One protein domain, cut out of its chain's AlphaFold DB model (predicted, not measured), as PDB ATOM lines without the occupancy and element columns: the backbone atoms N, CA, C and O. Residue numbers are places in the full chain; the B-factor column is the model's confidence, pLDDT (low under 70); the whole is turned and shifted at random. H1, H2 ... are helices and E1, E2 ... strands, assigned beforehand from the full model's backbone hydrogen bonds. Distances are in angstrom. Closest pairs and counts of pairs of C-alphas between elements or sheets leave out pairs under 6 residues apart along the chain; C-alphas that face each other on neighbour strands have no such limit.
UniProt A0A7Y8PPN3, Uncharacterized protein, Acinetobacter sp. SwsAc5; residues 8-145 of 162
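What this domain is: This is residues 8 to 145 of the 162 residues of an uncharacterized protein of Acinetobacter sp. SwsAc5 (UniProt A0A7Y8PPN3). Two small twisted sheets, E1 E5 E6 and E3 E2 E4, meet edge to edge where E6 and E3 lie side by side, and four helices cover one side of this wall: H6 over E5, H3 over E2 and E4, with H4 beside H6 and H7 beside H3. The short H2 and H5 pack together away from these four, and H1 packs on H6. The printed part has 138 residues, with seven named helices and six named strands that follow along the chain as H1 E1 H2 E2 E3 H3 H4 E4 H5 E5 E6 H6 H7; both sheets are antiparallel, in the orders E1 E5 E6 and E3 E2 E4, and the class is mixed, helices and strands. It is compact, with a radius of gyration of the C-alphas of 14.0 A and spans of 38 by 32 by 26 A.

How they stand to each other: Start at H1, residues 8 to 15, which touches H6, residues 128 to 136; their closest C-alphas, of Leu 13 and Ala 136, are 5.5 A apart. Next, E1, residues 19 to 24, is antiparallel to E5, residues 99 to 104, with N 22 and O 101 2.9 A apart. E5 forms a hairpin with E6, residues 119 to 123; look for N 102 and O 121, 2.8 A apart. H6 is on this sheet at a height over the sheet of 8.8 A. H2, residues 28 to 32, touches H5, residues 90 to 93, closest at the C-alphas of Lys 31 and Gln 91, 4.4 A. E2, residues 34 to 40, and E3, residues 43 to 50, form a hairpin, with N 36 and O 49 2.9 A apart. E3 bends by 77 degrees at residue 46, and its C-alpha 48 is 4.4 A from C-alpha 121 of E6, their closest pair. E4, residues 83 to 89, is antiparallel to E2, with N 37 and O 86 3.0 A apart. H3, residues 54 to 65, is on the sheet E3 E2 E4 at a height over the sheet of 8.7 A, with H5 on the opposite face. H4, residues 67 to 77, only grazes that sheet; E3, H3 H4 and E4 make a split strand-helix-strand unit, two strands running the same way with E2 between them, its crossover right-handed. H4 touches H6 at a shallow tilt of 14 degrees, opposite ways, closest at the C-alphas of Val 76 and Phe 130, 6.3 A. H7, residues 138 to 144, touches residues 59 to 63 of H3 at a shallow tilt of 28 degrees, opposite ways, closest at the C-alphas of Arg 62 and Cys 143, 5.4 A. Every O i to N i+4 pair is within hydrogen-bond range in H1, H3, H4 and H6; H7 has 2 of 3, H2 0 of 1 with 1 of 2 O i to N i+3 pairs, and H5 is too short.

Where its parts are: Find C-alpha 8 at (6.141, -47.611, 29.926), where H1 begins. H3 runs 16.6 A from C-alpha 54 at (2.740, -30.332, -2.519), and H4 15.1 A. E2, E3 and E4 run 17.3, 17.4 and 17.5 A. H7 ends at C-alpha 144, (2.449, -35.907, 9.538).

The domain as a whole: The C-alphas of Glu 8 and Lys 32 are the two farthest apart, 40.9 A. The printed part has no cut. The link from E5 to E6, residues 105 to 118, is long, and its residues 110 to 116 are under 70 in pLDDT.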
ATOM      1  N   GLU A   8       7.060 -46.649  30.545       77.44
ATOM      2  CA  GLU A   8       6.141 -47.611  29.926       77.44
ATOM      3  C   GLU A   8       5.142 -46.900  29.008       77.44
ATOM      4  O   GLU A   8       4.952 -47.298  27.866       77.44
ATOM      5  N   ILE A   9       4.579 -45.771  29.455       79.94
ATOM      6  CA  ILE A   9       3.666 -44.964  28.632       79.94
ATOM      7  C   ILE A   9       4.386 -44.393  27.406       79.94
ATOM      8  O   ILE A   9       3.812 -44.364  26.320       79.94
ATOM      9  N   ALA A  10       5.624 -43.924  27.573       79.12
ATOM     10  CA  ALA A  10       6.416 -43.410  26.461       79.12
ATOM     11  C   ALA A  10       6.719 -44.509  25.430       79.12
ATOM     12  O   ALA A  10       6.612 -44.264  24.232       79.12
ATOM     13  N   PHE A  11       7.053 -45.715  25.892       81.31
ATOM     14  CA  PHE A  11       7.320 -46.862  25.031       81.31
ATOM     15  C   PHE A  11       6.070 -47.338  24.272       81.31
ATOM     16  O   PHE A  11       6.143 -47.544  23.059       81.31
ATOM     17  N   ASP A  12       4.922 -47.443  24.952       84.38
ATOM     18  CA  ASP A  12       3.636 -47.795  24.328       84.38
ATOM     19  C   ASP A  12       3.300 -46.828  23.186       84.38
ATOM     20  O   ASP A  12       3.014 -47.241  22.066       84.38
ATOM     21  N   LEU A  13       3.384 -45.521  23.456       85.38
ATOM     22  CA  LEU A  13       3.037 -44.481  22.488       85.38
ATOM     23  C   LEU A  13       3.947 -44.487  21.258       85.38
ATOM     24  O   LEU A  13       3.470 -44.261  20.152       85.38
ATOM     25  N   LEU A  14       5.244 -44.744  21.443       84.88
ATOM     26  CA  LEU A  14       6.183 -44.857  20.327       84.88
ATOM     27  C   LEU A  14       5.925 -46.116  19.491       84.88
ATOM     28  O   LEU A  14       6.067 -46.058  18.278       84.88
ATOM     29  N   THR A  15       5.500 -47.215  20.118       84.50
ATOM     30  CA  THR A  15       5.119 -48.458  19.421       84.50
ATOM     31  C   THR A  15       3.832 -48.289  18.607       84.50
ATOM     32  O   THR A  15       3.670 -48.855  17.530       84.50
ATOM     33  N   GLU A  16       2.881 -47.516  19.128       89.12
ATOM     34  CA  GLU A  16       1.617 -47.221  18.449       89.12
ATOM     35  C   GLU A  16       1.743 -46.156  17.355       89.12
ATOM     36  O   GLU A  16       0.785 -45.934  16.611       89.12
ATOM     37  N   SER A  17       2.872 -45.456  17.270       89.56
ATOM     38  CA  SER A  17       3.071 -44.386  16.301       89.56
ATOM     39  C   SER A  17       3.415 -44.952  14.920       89.56
ATOM     40  O   SER A  17       4.203 -45.889  14.830       89.56
ATOM     41  N   PRO A  18       2.878 -44.389  13.821       91.25
ATOM     42  CA  PRO A  18       3.301 -44.739  12.461       91.25
ATOM     43  C   PRO A  18       4.678 -44.149  12.100       91.25
ATOM     44  O   PRO A  18       5.139 -44.288  10.969       91.25
ATOM     45  N   ILE A  19       5.308 -43.427  13.031       91.69
ATOM     46  CA  ILE A  19       6.602 -42.778  12.858       91.69
ATOM     47  C   ILE A  19       7.467 -42.976  14.094       91.69
ATOM     48  O   ILE A  19       7.014 -42.834  15.229       91.69
ATOM     49  N   CYS A  20       8.752 -43.222  13.879       90.69
ATOM     50  CA  CYS A  20       9.723 -43.384  14.952       90.69
ATOM     51  C   CYS A  20      10.963 -42.518  14.714       90.69
ATOM     52  O   CYS A  20      11.220 -42.039  13.608       90.69
ATOM     53  N   ALA A  21      11.726 -42.286  15.781       89.94
ATOM     54  CA  ALA A  21      12.990 -41.574  15.693       89.94
ATOM     55  C   ALA A  21      14.088 -42.487  15.121       89.94
ATOM     56  O   ALA A  21      14.269 -43.620  15.569       89.94
ATOM     57  N   GLY A  22      14.862 -41.960  14.178       90.44
ATOM     58  CA  GLY A  22      15.967 -42.659  13.530       90.44
ATOM     59  C   GLY A  22      17.226 -41.801  13.424       90.44
ATOM     60  O   GLY A  22      17.331 -40.718  14.007       90.44
ATOM     61  N   ARG A  23      18.202 -42.293  12.656       92.31
ATOM     62  CA  ARG A  23      19.393 -41.523  12.278       92.31
ATOM     63  C   ARG A  23      19.511 -41.485  10.764       92.31
ATOM     64  O   ARG A  23      19.502 -42.523  10.108       92.31
ATOM     65  N   TYR A  24      19.654 -40.284  10.224       93.38
ATOM     66  CA  TYR A  24      19.775 -40.035   8.797       93.38
ATOM     67  C   TYR A  24      21.175 -39.536   8.461       93.38
ATOM     68  O   TYR A  24      21.695 -38.639   9.121       93.38
ATOM     69  N   ARG A  25      21.773 -40.097   7.406       93.88
ATOM     70  CA  ARG A  25      23.044 -39.632   6.836       93.88
ATOM     71  C   ARG A  25      22.766 -38.985   5.482       93.88
ATOM     72  O   ARG A  25      22.510 -39.719   4.524       93.88
ATOM     73  N   PRO A  26      22.786 -37.642   5.392       92.69
ATOM     74  CA  PRO A  26      22.479 -36.938   4.157       92.69
ATOM     75  C   PRO A  26      23.411 -37.346   3.018       92.69
ATOM     76  O   PRO A  26      24.635 -37.292   3.155       92.69
ATOM     77  N   SER A  27      22.833 -37.721   1.877       92.31
ATOM     78  CA  SER A  27      23.612 -37.954   0.663       92.31
ATOM     79  C   SER A  27      24.131 -36.630   0.093       92.31
ATOM     80  O   SER A  27      23.569 -35.557   0.324       92.31
ATOM     81  N   GLU A  28      25.188 -36.695  -0.714       92.44
ATOM     82  CA  GLU A  28      25.700 -35.510  -1.417       92.44
ATOM     83  C   GLU A  28      24.699 -34.942  -2.434       92.44
ATOM     84  O   GLU A  28      24.770 -33.767  -2.787       92.44
ATOM     85  N   GLU A  29      23.755 -35.758  -2.908       91.81
ATOM     86  CA  GLU A  29      22.640 -35.300  -3.739       91.81
ATOM     87  C   GLU A  29      21.622 -34.515  -2.909       91.81
ATOM     88  O   GLU A  29      21.297 -33.383  -3.265       91.81
ATOM     89  N   PHE A  30      21.207 -35.049  -1.754       92.69
ATOM     90  CA  PHE A  30      20.297 -34.361  -0.838       92.69
ATOM     91  C   PHE A  30      20.842 -32.990  -0.429       92.69
ATOM     92  O   PHE A  30      20.105 -32.007  -0.460       92.69
ATOM     93  N   LYS A  31      22.138 -32.896  -0.098       93.31
ATOM     94  CA  LYS A  31      22.777 -31.636   0.318       93.31
ATOM     95  C   LYS A  31      22.699 -30.537  -0.746       93.31
ATOM     96  O   LYS A  31      22.630 -29.367  -0.390       93.31
ATOM     97  N   LYS A  32      22.688 -30.888  -2.035       94.25
ATOM     98  CA  LYS A  32      22.578 -29.920  -3.144       94.25
ATOM     99  C   LYS A  32      21.148 -29.422  -3.368       94.25
ATOM    100  O   LYS A  32      20.955 -28.473  -4.125       94.25
ATOM    101  N   GLY A  33      20.167 -30.089  -2.768       95.31
ATOM    102  CA  GLY A  33      18.753 -29.784  -2.917       95.31
ATOM    103  C   GLY A  33      18.254 -28.684  -1.983       95.31
ATOM    104  O   GLY A  33      18.984 -28.134  -1.153       95.31
ATOM    105  N   HIS A  34      16.963 -28.408  -2.132       97.69
ATOM    106  CA  HIS A  34      16.204 -27.556  -1.235       97.69
ATOM    107  C   HIS A  34      15.034 -28.354  -0.680       97.69
ATOM    108  O   HIS A  34      14.299 -28.987  -1.440       97.69
ATOM    109  N   SER A  35      14.851 -28.297   0.630       97.75
ATOM    110  CA  SER A  35      13.718 -28.928   1.293       97.75
ATOM    111  C   SER A  35      12.719 -27.884   1.763       97.75
ATOM    112  O   SER A  35      13.096 -26.767   2.118       97.75
ATOM    113  N   LEU A  36      11.440 -28.245   1.806       98.38
ATOM    114  CA  LEU A  36      10.487 -27.503   2.620       98.38
ATOM    115  C   LEU A  36      10.667 -27.915   4.081       98.38
ATOM    116  O   LEU A  36      10.898 -29.085   4.394       98.38
ATOM    117  N   GLY A  37      10.520 -26.968   4.993       97.81
ATOM    118  CA  GLY A  37      10.485 -27.275   6.409       97.81
ATOM    119  C   GLY A  37       9.847 -26.178   7.233       97.81
ATOM    120  O   GLY A  37       9.322 -25.201   6.702       97.81
ATOM    121  N   ILE A  38       9.910 -26.359   8.545       98.56
ATOM    122  CA  ILE A  38       9.481 -25.384   9.537       98.56
ATOM    123  C   ILE A  38      10.716 -24.706  10.123       98.56
ATOM    124  O   ILE A  38      11.696 -25.369  10.485       98.56
ATOM    125  N   THR A  39      10.647 -23.384  10.235       98.19
ATOM    126  CA  THR A  39      11.700 -22.547  10.807       98.19
ATOM    127  C   THR A  39      11.175 -21.721  11.975       98.19
ATOM    128  O   THR A  39       9.977 -21.452  12.055       98.19
ATOM    129  N   ILE A  40      12.077 -21.321  12.869       97.50
ATOM    130  CA  ILE A  40      11.846 -20.285  13.878       97.50
ATOM    131  C   ILE A  40      12.801 -19.141  13.556       97.50
ATOM    132  O   ILE A  40      14.013 -19.320  13.631       97.50
ATOM    133  N   ASN A  41      12.274 -17.970  13.191       95.50
ATOM    134  CA  ASN A  41      13.089 -16.805  12.811       95.50
ATOM    135  C   ASN A  41      14.122 -17.124  11.706       95.50
ATOM    136  O   ASN A  41      15.254 -16.642  11.742       95.50
ATOM    137  N   GLY A  42      13.740 -17.965  10.739       94.25
ATOM    138  CA  GLY A  42      14.610 -18.414   9.650       94.25
ATOM    139  C   GLY A  42      15.566 -19.560  10.004       94.25
ATOM    140  O   GLY A  42      16.203 -20.102   9.102       94.25
ATOM    141  N   GLU A  43      15.649 -19.983  11.270       95.94
ATOM    142  CA  GLU A  43      16.436 -21.152  11.673       95.94
ATOM    143  C   GLU A  43      15.619 -22.448  11.530       95.94
ATOM    144  O   GLU A  43      14.551 -22.570  12.139       95.94
ATOM    145  N   PRO A  44      16.082 -23.441  10.749       97.31
ATOM    146  CA  PRO A  44      15.394 -24.719  10.591       97.31
ATOM    147  C   PRO A  44      15.252 -25.500  11.901       97.31
ATOM    148  O   PRO A  44      16.240 -25.740  12.598       97.31
ATOM    149  N   ILE A  45      14.036 -25.979  12.182       97.69
ATOM    150  CA  ILE A  45      13.760 -26.918  13.287       97.69
ATOM    151  C   ILE A  45      13.257 -28.282  12.803       97.69
ATOM    152  O   ILE A  45      13.419 -29.279  13.505       97.69
ATOM    153  N   LEU A  46      12.670 -28.336  11.605       98.25
ATOM    154  CA  LEU A  46      12.148 -29.546  10.976       98.25
ATOM    155  C   LEU A  46      12.275 -29.403   9.461       98.25
ATOM    156  O   LEU A  46      11.809 -28.413   8.907       98.25
ATOM    157  N   MET A  47      12.864 -30.382   8.789       98.00
ATOM    158  CA  MET A  47      12.911 -30.468   7.328       98.00
ATOM    159  C   MET A  47      12.059 -31.658   6.902       98.00
ATOM    160  O   MET A  47      12.253 -32.735   7.446       98.00
ATOM    161  N   LEU A  48      11.128 -31.479   5.972       95.88
ATOM    162  CA  LEU A  48      10.216 -32.539   5.531       95.88
ATOM    163  C   LEU A  48      10.851 -33.300   4.356       95.88
ATOM    164  O   LEU A  48      11.697 -34.170   4.555       95.88
ATOM    165  N   GLY A  49      10.544 -32.881   3.132       93.44
ATOM    166  CA  GLY A  49      11.140 -33.372   1.894       93.44
ATOM    167  C   GLY A  49      11.375 -32.236   0.903       93.44
ATOM    168  O   GLY A  49      11.534 -31.081   1.302       93.44
ATOM    169  N   TYR A  50      11.409 -32.560  -0.388       94.06
ATOM    170  CA  TYR A  50      11.657 -31.596  -1.461       94.06
ATOM    171  C   TYR A  50      10.674 -30.416  -1.446       94.06
ATOM    172  O   TYR A  50       9.483 -30.577  -1.162       94.06
ATOM    173  N   ALA A  51      11.182 -29.218  -1.745       96.44
ATOM    174  CA  ALA A  51      10.430 -27.966  -1.643       96.44
ATOM    175  C   ALA A  51       9.285 -27.829  -2.664       96.44
ATOM    176  O   ALA A  51       8.335 -27.076  -2.440       96.44
ATOM    177  N   GLU A  52       9.388 -28.538  -3.781       95.75
ATOM    178  CA  GLU A  52       8.422 -28.582  -4.876       95.75
ATOM    179  C   GLU A  52       7.255 -29.552  -4.644       95.75
ATOM    180  O   GLU A  52       6.281 -29.519  -5.395       95.75
ATOM    181  N   ASP A  53       7.337 -30.407  -3.626       96.38
ATOM    182  CA  ASP A  53       6.323 -31.418  -3.352       96.38
ATOM    183  C   ASP A  53       5.158 -30.830  -2.542       96.38
ATOM    184  O   ASP A  53       5.329 -30.355  -1.413       96.38
ATOM    185  N   GLN A  54       3.958 -30.868  -3.124       97.19
ATOM    186  CA  GLN A  54       2.740 -30.332  -2.519       97.19
ATOM    187  C   GLN A  54       2.385 -31.036  -1.205       97.19
ATOM    188  O   GLN A  54       1.872 -30.386  -0.295       97.19
ATOM    189  N   GLU A  55       2.695 -32.326  -1.062       95.81
ATOM    190  CA  GLU A  55       2.408 -33.058   0.173       95.81
ATOM    191  C   GLU A  55       3.174 -32.461   1.363       95.81
ATOM    192  O   GLU A  55       2.606 -32.275   2.443       95.81
ATOM    193  N   ASN A  56       4.425 -32.042   1.148       97.25
ATOM    194  CA  ASN A  56       5.218 -31.366   2.173       97.25
ATOM    195  C   ASN A  56       4.610 -30.014   2.563       97.25
ATOM    196  O   ASN A  56       4.614 -29.661   3.744       97.25
ATOM    197  N   HIS A  57       4.061 -29.262   1.601       98.31
ATOM    198  CA  HIS A  57       3.353 -28.007   1.893       98.31
ATOM    199  C   HIS A  57       2.117 -28.247   2.746       98.31
ATOM    200  O   HIS A  57       1.925 -27.540   3.735       98.31
ATOM    201  N   ASP A  58       1.337 -29.270   2.415       98.19
ATOM    202  CA  ASP A  58       0.127 -29.609   3.154       98.19
ATOM    203  C   ASP A  58       0.455 -30.085   4.580       98.19
ATOM    204  O   ASP A  58      -0.247 -29.733   5.531       98.19
ATOM    205  N   ILE A  59       1.538 -30.856   4.759       98.19
ATOM    206  CA  ILE A  59       2.058 -31.242   6.082       98.19
ATOM    207  C   ILE A  59       2.467 -29.998   6.880       98.19
ATOM    208  O   ILE A  59       2.058 -29.845   8.035       98.19
ATOM    209  N   ALA A  60       3.254 -29.102   6.278       98.38
ATOM    210  CA  ALA A  60       3.724 -27.889   6.935       98.38
ATOM    211  C   ALA A  60       2.554 -26.994   7.376       98.38
ATOM    212  O   ALA A  60       2.545 -26.505   8.506       98.38
ATOM    213  N   ASP A  61       1.533 -26.839   6.531       98.56
ATOM    214  CA  ASP A  61       0.348 -26.038   6.842       98.56
ATOM    215  C   ASP A  61      -0.469 -26.649   7.992       98.56
ATOM    216  O   ASP A  61      -0.897 -25.925   8.896       98.56
ATOM    217  N   ARG A  62      -0.624 -27.983   8.030       98.50
ATOM    218  CA  ARG A  62      -1.263 -28.674   9.165       98.50
ATOM    219  C   ARG A  62      -0.490 -28.469  10.466       98.50
ATOM    220  O   ARG A  62      -1.102 -28.148  11.484       98.50
ATOM    221  N   LEU A  63       0.837 -28.607  10.436       98.38
ATOM    222  CA  LEU A  63       1.688 -28.391  11.609       98.38
ATOM    223  C   LEU A  63       1.573 -26.951  12.128       98.38
ATOM    224  O   LEU A  63       1.355 -26.746  13.319       98.38
ATOM    225  N   LEU A  64       1.643 -25.950  11.245       98.31
ATOM    226  CA  LEU A  64       1.524 -24.536  11.621       98.31
ATOM    227  C   LEU A  64       0.134 -24.175  12.168       98.31
ATOM    228  O   LEU A  64       0.015 -23.285  13.013       98.31
ATOM    229  N   ALA A  65      -0.916 -24.870  11.726       98.00
ATOM    230  CA  ALA A  65      -2.265 -24.724  12.267       98.00
ATOM    231  C   ALA A  65      -2.485 -25.498  13.585       98.00
ATOM    232  O   ALA A  65      -3.450 -25.222  14.300       98.00
ATOM    233  N   CYS A  66      -1.610 -26.446  13.931       97.44
ATOM    234  CA  CYS A  66      -1.766 -27.329  15.083       97.44
ATOM    235  C   CYS A  66      -1.307 -26.666  16.394       97.44
ATOM    236  O   CYS A  66      -0.125 -26.399  16.615       97.44
ATOM    237  N   GLU A  67      -2.242 -26.454  17.324       95.75
ATOM    238  CA  GLU A  67      -1.935 -25.896  18.649       95.75
ATOM    239  C   GLU A  67      -1.022 -26.808  19.483       95.75
ATOM    240  O   GLU A  67      -0.157 -26.315  20.211       95.75
ATOM    241  N   GLY A  68      -1.154 -28.134  19.354       95.50
ATOM    242  CA  GLY A  68      -0.233 -29.088  19.974       95.50
ATOM    243  C   GLY A  68       1.198 -28.905  19.483       95.50
ATOM    244  O   GLY A  68       2.125 -28.883  20.294       95.50
ATOM    245  N   PHE A  69       1.379 -28.667  18.182       97.19
ATOM    246  CA  PHE A  69       2.693 -28.415  17.599       97.19
ATOM    247  C   PHE A  69       3.289 -27.096  18.100       97.19
ATOM    248  O   PHE A  69       4.435 -27.076  18.539       97.19
ATOM    249  N   LYS A  70       2.507 -26.010  18.154       96.69
ATOM    250  CA  LYS A  70       2.965 -24.726  18.725       96.69
ATOM    251  C   LYS A  70       3.369 -24.854  20.194       96.69
ATOM    252  O   LYS A  70       4.369 -24.269  20.618       96.69
ATOM    253  N   LYS A  71       2.619 -25.630  20.984       95.12
ATOM    254  CA  LYS A  71       2.961 -25.925  22.386       95.12
ATOM    255  C   LYS A  71       4.236 -26.752  22.496       95.12
ATOM    256  O   LYS A  71       5.072 -26.447  23.348       95.12
ATOM    257  N   LEU A  72       4.404 -27.760  21.640       95.81
ATOM    258  CA  LEU A  72       5.621 -28.565  21.565       95.81
ATOM    259  C   LEU A  72       6.830 -27.688  21.232       95.81
ATOM    260  O   LEU A  72       7.813 -27.704  21.969       95.81
ATOM    261  N   VAL A  73       6.716 -26.859  20.195       96.25
ATOM    262  CA  VAL A  73       7.757 -25.920  19.773       96.25
ATOM    263  C   VAL A  73       8.123 -24.959  20.906       96.25
ATOM    264  O   VAL A  73       9.287 -24.896  21.290       96.25
ATOM    265  N   LYS A  74       7.142 -24.302  21.539       95.00
ATOM    266  CA  LYS A  74       7.391 -23.435  22.702       95.00
ATOM    267  C   LYS A  74       8.061 -24.181  23.860       95.00
ATOM    268  O   LYS A  74       8.922 -23.619  24.526       95.00
ATOM    269  N   THR A  75       7.689 -25.436  24.107       93.25
ATOM    270  CA  THR A  75       8.275 -26.245  25.189       93.25
ATOM    271  C   THR A  75       9.741 -26.585  24.920       93.25
ATOM    272  O   THR A  75      10.554 -26.542  25.838       93.25
ATOM    273  N   VAL A  76      10.083 -26.925  23.677       94.00
ATOM    274  CA  VAL A  76      11.423 -27.388  23.283       94.00
ATOM    275  C   VAL A  76      12.368 -26.214  23.009       94.00
ATOM    276  O   VAL A  76      13.524 -26.233  23.436       94.00
ATOM    277  N   PHE A  77      11.891 -25.193  22.300       94.12
ATOM    278  CA  PHE A  77      12.692 -24.073  21.795       94.12
ATOM    279  C   PHE A  77      12.454 -22.761  22.558       94.12
ATOM    280  O   PHE A  77      13.069 -21.746  22.255       94.12
ATOM    281  N   GLY A  78      11.570 -22.759  23.560       93.31
ATOM    282  CA  GLY A  78      11.281 -21.600  24.413       93.31
ATOM    283  C   GLY A  78      10.310 -20.580  23.808       93.31
ATOM    284  O   GLY A  78       9.757 -19.760  24.539       93.31
ATOM    285  N   THR A  79      10.048 -20.638  22.502       92.06
ATOM    286  CA  THR A  79       9.129 -19.737  21.793       92.06
ATOM    287  C   THR A  79       8.462 -20.441  20.613       92.06
ATOM    288  O   THR A  79       8.977 -21.440  20.123       92.06
ATOM    289  N   HIS A  80       7.319 -19.919  20.168       89.88
ATOM    290  CA  HIS A  80       6.710 -20.227  18.866       89.88
ATOM    291  C   HIS A  80       6.532 -18.962  18.005       89.88
ATOM    292  O   HIS A  80       5.886 -19.011  16.960       89.88
ATOM    293  N   GLU A  81       7.043 -17.814  18.455       93.06
ATOM    294  CA  GLU A  81       7.060 -16.591  17.651       93.06
ATOM    295  C   GLU A  81       8.025 -16.762  16.474       93.06
ATOM    296  O   GLU A  81       9.097 -17.346  16.628       93.06
ATOM    297  N   GLY A  82       7.629 -16.274  15.296       94.06
ATOM    298  CA  GLY A  82       8.413 -16.450  14.070       94.06
ATOM    299  C   GLY A  82       8.390 -17.875  13.510       94.06
ATOM    300  O   GLY A  82       9.252 -18.213  12.703       94.06
ATOM    301  N   LEU A  83       7.440 -18.710  13.952       97.56
ATOM    302  CA  LEU A  83       7.215 -20.040  13.398       97.56
ATOM    303  C   LEU A  83       6.565 -19.939  12.011       97.56
ATOM    304  O   LEU A  83       5.432 -19.475  11.887       97.56
ATOM    305  N   GLU A  84       7.261 -20.412  10.984       98.25
ATOM    306  CA  GLU A  84       6.789 -20.364   9.596       98.25
ATOM    307  C   GLU A  84       7.332 -21.528   8.764       98.25
ATOM    308  O   GLU A  84       8.324 -22.164   9.133       98.25
ATOM    309  N   LYS A  85       6.692 -21.806   7.620       97.69
ATOM    310  CA  LYS A  85       7.259 -22.718   6.623       97.69
ATOM    311  C   LYS A  85       8.240 -21.966   5.733       97.69
ATOM    312  O   LYS A  85       7.959 -20.847   5.311       97.69
ATOM    313  N   GLY A  86       9.363 -22.595   5.419       97.44
ATOM    314  CA  GLY A  86      10.428 -21.997   4.624       97.44
ATOM    315  C   GLY A  86      11.102 -23.010   3.710       97.44
ATOM    316  O   GLY A  86      11.082 -24.215   3.969       97.44
ATOM    317  N   VAL A  87      11.703 -22.502   2.635       98.00
ATOM    318  CA  VAL A  87      12.592 -23.284   1.773       98.00
ATOM    319  C   VAL A  87      13.989 -23.255   2.378       98.00
ATOM    320  O   VAL A  87      14.558 -22.191   2.613       98.00
ATOM    321  N   ILE A  88      14.535 -24.435   2.629       98.00
ATOM    322  CA  ILE A  88      15.776 -24.651   3.357       98.00
ATOM    323  C   ILE A  88      16.822 -25.160   2.376       98.00
ATOM    324  O   ILE A  88      16.589 -26.124   1.650       98.00
ATOM    325  N   ILE A  89      17.993 -24.526   2.365       97.31
ATOM    326  CA  ILE A  89      19.150 -25.021   1.617       97.31
ATOM    327  C   ILE A  89      19.758 -26.172   2.418       97.31
ATOM    328  O   ILE A  89      20.317 -25.955   3.497       97.31
ATOM    329  N   ASN A  90      19.671 -27.391   1.888       96.50
ATOM    330  CA  ASN A  90      19.983 -28.601   2.650       96.50
ATOM    331  C   ASN A  90      21.434 -28.638   3.132       96.50
ATOM    332  O   ASN A  90      21.696 -29.055   4.255       96.50
ATOM    333  N   GLN A  91      22.377 -28.141   2.332       95.56
ATOM    334  CA  GLN A  91      23.782 -28.040   2.728       95.56
ATOM    335  C   GLN A  91      24.007 -27.137   3.951       95.56
ATOM    336  O   GLN A  91      24.915 -27.407   4.734       95.56
ATOM    337  N   LEU A  92      23.221 -26.066   4.104       95.00
ATOM    338  CA  LEU A  92      23.373 -25.122   5.215       95.00
ATOM    339  C   LEU A  92      22.719 -25.640   6.494       95.00
ATOM    340  O   LEU A  92      23.245 -25.414   7.577       95.00
ATOM    341  N   ALA A  93      21.587 -26.334   6.362       94.25
ATOM    342  CA  ALA A  93      20.874 -26.911   7.497       94.25
ATOM    343  C   ALA A  93      21.468 -28.244   7.970       94.25
ATOM    344  O   ALA A  93      21.320 -28.582   9.140       94.25
ATOM    345  N   CYS A  94      22.143 -28.978   7.075       93.19
ATOM    346  CA  CYS A  94      22.719 -30.288   7.357       93.19
ATOM    347  C   CYS A  94      24.237 -30.390   7.034       93.19
ATOM    348  O   CYS A  94      24.620 -31.222   6.201       93.19
ATOM    349  N   PRO A  95      25.128 -29.589   7.663       92.56
ATOM    350  CA  PRO A  95      26.581 -29.659   7.441       92.56
ATOM    351  C   PRO A  95      27.260 -30.944   7.966       92.56
ATOM    352  O   PRO A  95      28.169 -31.473   7.324       92.56
ATOM    353  N   ASP A  96      26.821 -31.452   9.117       93.75
ATOM    354  CA  ASP A  96      27.309 -32.664   9.787       93.75
ATOM    355  C   ASP A  96      26.973 -33.980   9.050       93.75
ATOM    356  O   ASP A  96      26.106 -34.021   8.173       93.75
ATOM    357  N   PRO A  97      27.669 -35.092   9.366       92.00
ATOM    358  CA  PRO A  97      27.481 -36.364   8.665       92.00
ATOM    359  C   PRO A  97      26.204 -37.132   9.037       92.00
ATOM    360  O   PRO A  97      25.817 -38.037   8.296       92.00
ATOM    361  N   GLU A  98      25.573 -36.839  10.174       95.00
ATOM    362  CA  GLU A  98      24.420 -37.592  10.675       95.00
ATOM    363  C   GLU A  98      23.489 -36.709  11.513       95.00
ATOM    364  O   GLU A  98      23.964 -35.896  12.300       95.00
ATOM    365  N   TYR A  99      22.179 -36.918  11.374       94.94
ATOM    366  CA  TYR A  99      21.125 -36.177  12.071       94.94
ATOM    367  C   TYR A  99      20.075 -37.107  12.653       94.94
ATOM    368  O   TYR A  99      19.826 -38.194  12.127       94.94
ATOM    369  N   LEU A 100      19.396 -36.645  13.699       95.31
ATOM    370  CA  LEU A 100      18.112 -37.208  14.093       95.31
ATOM    371  C   LEU A 100      17.088 -37.005  12.979       95.31
ATOM    372  O   LEU A 100      17.018 -35.950  12.346       95.31
ATOM    373  N   CYS A 101      16.289 -38.031  12.745       95.31
ATOM    374  CA  CYS A 101      15.215 -37.996  11.771       95.31
ATOM    375  C   CYS A 101      13.965 -38.684  12.309       95.31
ATOM    376  O   CYS A 101      13.998 -39.339  13.353       95.31
ATOM    377  N   LEU A 102      12.879 -38.528  11.566       94.50
ATOM    378  CA  LEU A 102      11.695 -39.361  11.658       94.50
ATOM    379  C   LEU A 102      11.673 -40.307  10.465       94.50
ATOM    380  O   LEU A 102      11.913 -39.879   9.332       94.50
ATOM    381  N   THR A 103      11.367 -41.568  10.719       92.12
ATOM    382  CA  THR A 103      11.142 -42.580   9.686       92.12
ATOM    383  C   THR A 103       9.775 -43.209   9.857       92.12
ATOM    384  O   THR A 103       9.262 -43.277  10.975       92.12
ATOM    385  N   GLU A 104       9.209 -43.701   8.760       90.00
ATOM    386  CA  GLU A 104       8.027 -44.555   8.799       90.00
ATOM    387  C   GLU A 104       8.266 -45.786   9.666       90.00
ATOM    388  O   GLU A 104       9.365 -46.346   9.680       90.00
ATOM    389  N   SER A 105       7.218 -46.202  10.365       85.69
ATOM    390  CA  SER A 105       7.166 -47.453  11.108       85.69
ATOM    391  C   SER A 105       5.790 -48.093  10.960       85.69
ATOM    392  O   SER A 105       4.782 -47.407  10.752       85.69
ATOM    393  N   GLU A 106       5.731 -49.420  11.048       82.62
ATOM    394  CA  GLU A 106       4.453 -50.121  11.043       82.62
ATOM    395  C   GLU A 106       3.680 -49.853  12.343       82.62
ATOM    396  O   GLU A 106       4.090 -50.219  13.445       82.62
ATOM    397  N   GLN A 107       2.510 -49.226  12.204       81.31
ATOM    398  CA  GLN A 107       1.717 -48.800  13.349       81.31
ATOM    399  C   GLN A 107       1.274 -49.987  14.226       81.31
ATOM    400  O   GLN A 107       0.469 -50.820  13.800       81.31
ATOM    401  N   GLY A 108       1.722 -50.015  15.487       71.06
ATOM    402  CA  GLY A 108       1.389 -51.072  16.448       71.06
ATOM    403  C   GLY A 108       2.330 -52.280  16.410       71.06
ATOM    404  O   GLY A 108       2.037 -53.291  17.055       71.06
ATOM    405  N   VAL A 109       3.451 -52.188  15.689       71.75
ATOM    406  CA  VAL A 109       4.505 -53.205  15.670       71.75
ATOM    407  C   VAL A 109       5.751 -52.660  16.359       71.75
ATOM    408  O   VAL A 109       6.255 -51.592  16.036       71.75
ATOM    409  N   VAL A 110       6.277 -53.419  17.325       61.59
ATOM    410  CA  VAL A 110       7.556 -53.091  17.965       61.59
ATOM    411  C   VAL A 110       8.680 -53.449  16.996       61.59
ATOM    412  O   VAL A 110       9.133 -54.595  16.950       61.59
ATOM    413  N   GLU A 111       9.155 -52.475  16.228       58.41
ATOM    414  CA  GLU A 111      10.393 -52.628  15.472       58.41
ATOM    415  C   GLU A 111      11.579 -52.567  16.444       58.41
ATOM    416  O   GLU A 111      11.962 -51.516  16.960       58.41
ATOM    417  N   THR A 112      12.174 -53.724  16.741       50.34
ATOM    418  CA  THR A 112      13.435 -53.789  17.487       50.34
ATOM    419  C   THR A 112      14.580 -53.352  16.575       50.34
ATOM    420  O   THR A 112      15.332 -54.186  16.069       50.34
ATOM    421  N   GLY A 113      14.710 -52.055  16.320       47.50
ATOM    422  CA  GLY A 113      15.808 -51.543  15.514       47.50
ATOM    423  C   GLY A 113      15.643 -50.088  15.111       47.50
ATOM    424  O   GLY A 113      14.562 -49.645  14.760       47.50
ATOM    425  N   ILE A 114      16.766 -49.375  15.189       52.84
ATOM    426  CA  ILE A 114      17.088 -48.090  14.553       52.84
ATOM    427  C   ILE A 114      16.198 -47.870  13.322       52.84
ATOM    428  O   ILE A 114      16.353 -48.624  12.370       52.84
ATOM    429  N   GLY A 115      15.299 -46.878  13.346       52.47
ATOM    430  CA  GLY A 115      14.345 -46.611  12.264       52.47
ATOM    431  C   GLY A 115      14.993 -46.687  10.877       52.47
ATOM    432  O   GLY A 115      15.770 -45.812  10.496       52.47
ATOM    433  N   THR A 116      14.724 -47.782  10.159       56.72
ATOM    434  CA  THR A 116      15.208 -48.041   8.790       56.72
ATOM    435  C   THR A 116      14.129 -47.797   7.738       56.72
ATOM    436  O   THR A 116      14.342 -48.100   6.564       56.72
ATOM    437  N   GLY A 117      12.960 -47.303   8.157       70.00
ATOM    438  CA  GLY A 117      11.845 -46.980   7.276       70.00
ATOM    439  C   GLY A 117      12.132 -45.793   6.357       70.00
ATOM    440  O   GLY A 117      13.204 -45.181   6.390       70.00
ATOM    441  N   LEU A 118      11.151 -45.462   5.518       86.12
ATOM    442  CA  LEU A 118      11.231 -44.301   4.636       86.12
ATOM    443  C   LEU A 118      11.400 -43.020   5.463       86.12
ATOM    444  O   LEU A 118      10.770 -42.855   6.506       86.12
ATOM    445  N   LEU A 119      12.287 -42.129   5.013       89.88
ATOM    446  CA  LEU A 119      12.553 -40.860   5.686       89.88
ATOM    447  C   LEU A 119      11.324 -39.951   5.589       89.88
ATOM    448  O   LEU A 119      10.890 -39.627   4.489       89.88
ATOM    449  N   VAL A 120      10.827 -39.505   6.740       93.69
ATOM    450  CA  VAL A 120       9.679 -38.593   6.855       93.69
ATOM    451  C   VAL A 120      10.144 -37.158   7.044       93.69
ATOM    452  O   VAL A 120       9.629 -36.237   6.417       93.69
ATOM    453  N   ALA A 121      11.103 -36.956   7.947       96.44
ATOM    454  CA  ALA A 121      11.621 -35.635   8.260       96.44
ATOM    455  C   ALA A 121      13.030 -35.706   8.854       96.44
ATOM    456  O   ALA A 121      13.389 -36.681   9.510       96.44
ATOM    457  N   VAL A 122      13.815 -34.646   8.693       97.06
ATOM    458  CA  VAL A 122      15.122 -34.449   9.333       97.06
ATOM    459  C   VAL A 122      15.002 -33.369  10.407       97.06
ATOM    460  O   VAL A 122      14.343 -32.349  10.206       97.06
ATOM    461  N   LEU A 123      15.638 -33.592  11.558       97.12
ATOM    462  CA  LEU A 123      15.669 -32.662  12.684       97.12
ATOM    463  C   LEU A 123      17.075 -32.048  12.785       97.12
ATOM    464  O   LEU A 123      17.939 -32.612  13.462       97.12
ATOM    465  N   PRO A 124      17.323 -30.890  12.145       94.44
ATOM    466  CA  PRO A 124      18.657 -30.287  12.070       94.44
ATOM    467  C   PRO A 124      19.222 -29.866  13.437       94.44
ATOM    468  O   PRO A 124      20.431 -29.768  13.598       94.44
ATOM    469  N   GLN A 125      18.364 -29.668  14.442       93.25
ATOM    470  CA  GLN A 125      18.759 -29.284  15.805       93.25
ATOM    471  C   GLN A 125      19.065 -30.486  16.728       93.25
ATOM    472  O   GLN A 125      19.346 -30.288  17.907       93.25
ATOM    473  N   ASP A 126      18.941 -31.726  16.231       92.62
ATOM    474  CA  ASP A 126      19.192 -32.986  16.964       92.62
ATOM    475  C   ASP A 126      18.487 -33.080  18.344       92.62
ATOM    476  O   ASP A 126      19.034 -33.529  19.354       92.62
ATOM    477  N   ARG A 127      17.231 -32.613  18.407       93.75
ATOM    478  CA  ARG A 127      16.412 -32.549  19.633       93.75
ATOM    479  C   ARG A 127      15.547 -33.800  19.817       93.75
ATOM    480  O   ARG A 127      14.487 -33.925  19.204       93.75
ATOM    481  N   GLN A 128      15.958 -34.712  20.703       92.12
ATOM    482  CA  GLN A 128      15.207 -35.949  20.998       92.12
ATOM    483  C   GLN A 128      13.835 -35.700  21.636       92.12
ATOM    484  O   GLN A 128      12.878 -36.415  21.353       92.12
ATOM    485  N   ASP A 129      13.726 -34.679  22.483       91.94
ATOM    486  CA  ASP A 129      12.464 -34.252  23.089       91.94
ATOM    487  C   ASP A 129      11.466 -33.742  22.039       91.94
ATOM    488  O   ASP A 129      10.265 -34.000  22.151       91.94
ATOM    489  N   PHE A 130      11.965 -33.089  20.988       95.56
ATOM    490  CA  PHE A 130      11.159 -32.691  19.840       95.56
ATOM    491  C   PHE A 130      10.702 -33.892  19.011       95.56
ATOM    492  O   PHE A 130       9.506 -34.022  18.764       95.56
ATOM    493  N   ALA A 131      11.619 -34.802  18.652       94.56
ATOM    494  CA  ALA A 131      11.275 -36.034  17.936       94.56
ATOM    495  C   ALA A 131      10.211 -36.847  18.677       94.56
ATOM    496  O   ALA A 131       9.220 -37.263  18.086       94.56
ATOM    497  N   PHE A 132      10.377 -37.009  19.992       92.75
ATOM    498  CA  PHE A 132       9.399 -37.697  20.821       92.75
ATOM    499  C   PHE A 132       8.021 -37.028  20.756       92.75
ATOM    500  O   PHE A 132       7.018 -37.713  20.580       92.75
ATOM    501  N   GLY A 133       7.961 -35.697  20.863       93.94
ATOM    502  CA  GLY A 133       6.705 -34.960  20.737       93.94
ATOM    503  C   GLY A 133       6.037 -35.147  19.372       93.94
ATOM    504  O   GLY A 133       4.828 -35.358  19.322       93.94
ATOM    505  N   LEU A 134       6.817 -35.139  18.286       95.62
ATOM    506  CA  LEU A 134       6.318 -35.380  16.928       95.62
ATOM    507  C   LEU A 134       5.710 -36.786  16.778       95.62
ATOM    508  O   LEU A 134       4.669 -36.927  16.145       95.62
ATOM    509  N   CYS A 135       6.320 -37.805  17.392       93.25
ATOM    510  CA  CYS A 135       5.843 -39.190  17.333       93.25
ATOM    511  C   CYS A 135       4.662 -39.483  18.269       93.25
ATOM    512  O   CYS A 135       3.781 -40.264  17.914       93.25
ATOM    513  N   ALA A 136       4.662 -38.915  19.479       92.69
ATOM    514  CA  ALA A 136       3.820 -39.376  20.586       92.69
ATOM    515  C   ALA A 136       2.676 -38.414  20.965       92.69
ATOM    516  O   ALA A 136       1.840 -38.745  21.812       92.69
ATOM    517  N   MET A 137       2.605 -37.218  20.367       93.56
ATOM    518  CA  MET A 137       1.445 -36.331  20.503       93.56
ATOM    519  C   MET A 137       0.461 -36.589  19.364       93.56
ATOM    520  O   MET A 137       0.778 -36.345  18.208       93.56
ATOM    521  N   ASN A 138      -0.743 -37.059  19.702       93.25
ATOM    522  CA  ASN A 138      -1.787 -37.448  18.747       93.25
ATOM    523  C   ASN A 138      -2.033 -36.412  17.635       93.25
ATOM    524  O   ASN A 138      -1.970 -36.735  16.456       93.25
ATOM    525  N   ASP A 139      -2.303 -35.163  18.005       95.00
ATOM    526  CA  ASP A 139      -2.607 -34.082  17.065       95.00
ATOM    527  C   ASP A 139      -1.411 -33.702  16.182       95.00
ATOM    528  O   ASP A 139      -1.593 -33.392  15.008       95.00
ATOM    529  N   VAL A 140      -0.192 -33.763  16.719       96.69
ATOM    530  CA  VAL A 140       1.044 -33.499  15.968       96.69
ATOM    531  C   VAL A 140       1.376 -34.648  15.016       96.69
ATOM    532  O   VAL A 140       1.621 -34.410  13.836       96.69
ATOM    533  N   MET A 141       1.323 -35.890  15.496       95.88
ATOM    534  CA  MET A 141       1.561 -37.092  14.695       95.88
ATOM    535  C   MET A 141       0.583 -37.162  13.517       95.88
ATOM    536  O   MET A 141       1.003 -37.372  12.381       95.88
ATOM    537  N   LEU A 142      -0.701 -36.871  13.747       96.31
ATOM    538  CA  LEU A 142      -1.721 -36.848  12.694       96.31
ATOM    539  C   LEU A 142      -1.530 -35.707  11.678       96.31
ATOM    540  O   LEU A 142      -2.075 -35.776  10.579       96.31
ATOM    541  N   CYS A 143      -0.744 -34.668  11.985       97.50
ATOM    542  CA  CYS A 143      -0.358 -33.687  10.964       97.50
ATOM    543  C   CYS A 143       0.600 -34.301   9.932       97.50
ATOM    544  O   CYS A 143       0.487 -33.993   8.742       97.50
ATOM    545  N   LEU A 144       1.506 -35.174  10.384       95.06
ATOM    546  CA  LEU A 144       2.449 -35.907   9.538       95.06
ATOM    547  C   LEU A 144       1.749 -37.081   8.830       95.06
ATOM    548  O   LEU A 144       1.912 -37.242   7.628       95.06
ATOM    549  N   TYR A 145       0.907 -37.835   9.547       93.81
ATOM    550  CA  TYR A 145       0.196 -39.018   9.045       93.81
ATOM    551  C   TYR A 145      -1.321 -38.922   9.297       93.81
ATOM    552  O   TYR A 145      -1.839 -39.545  10.226       93.81
TER     553      TYR A 145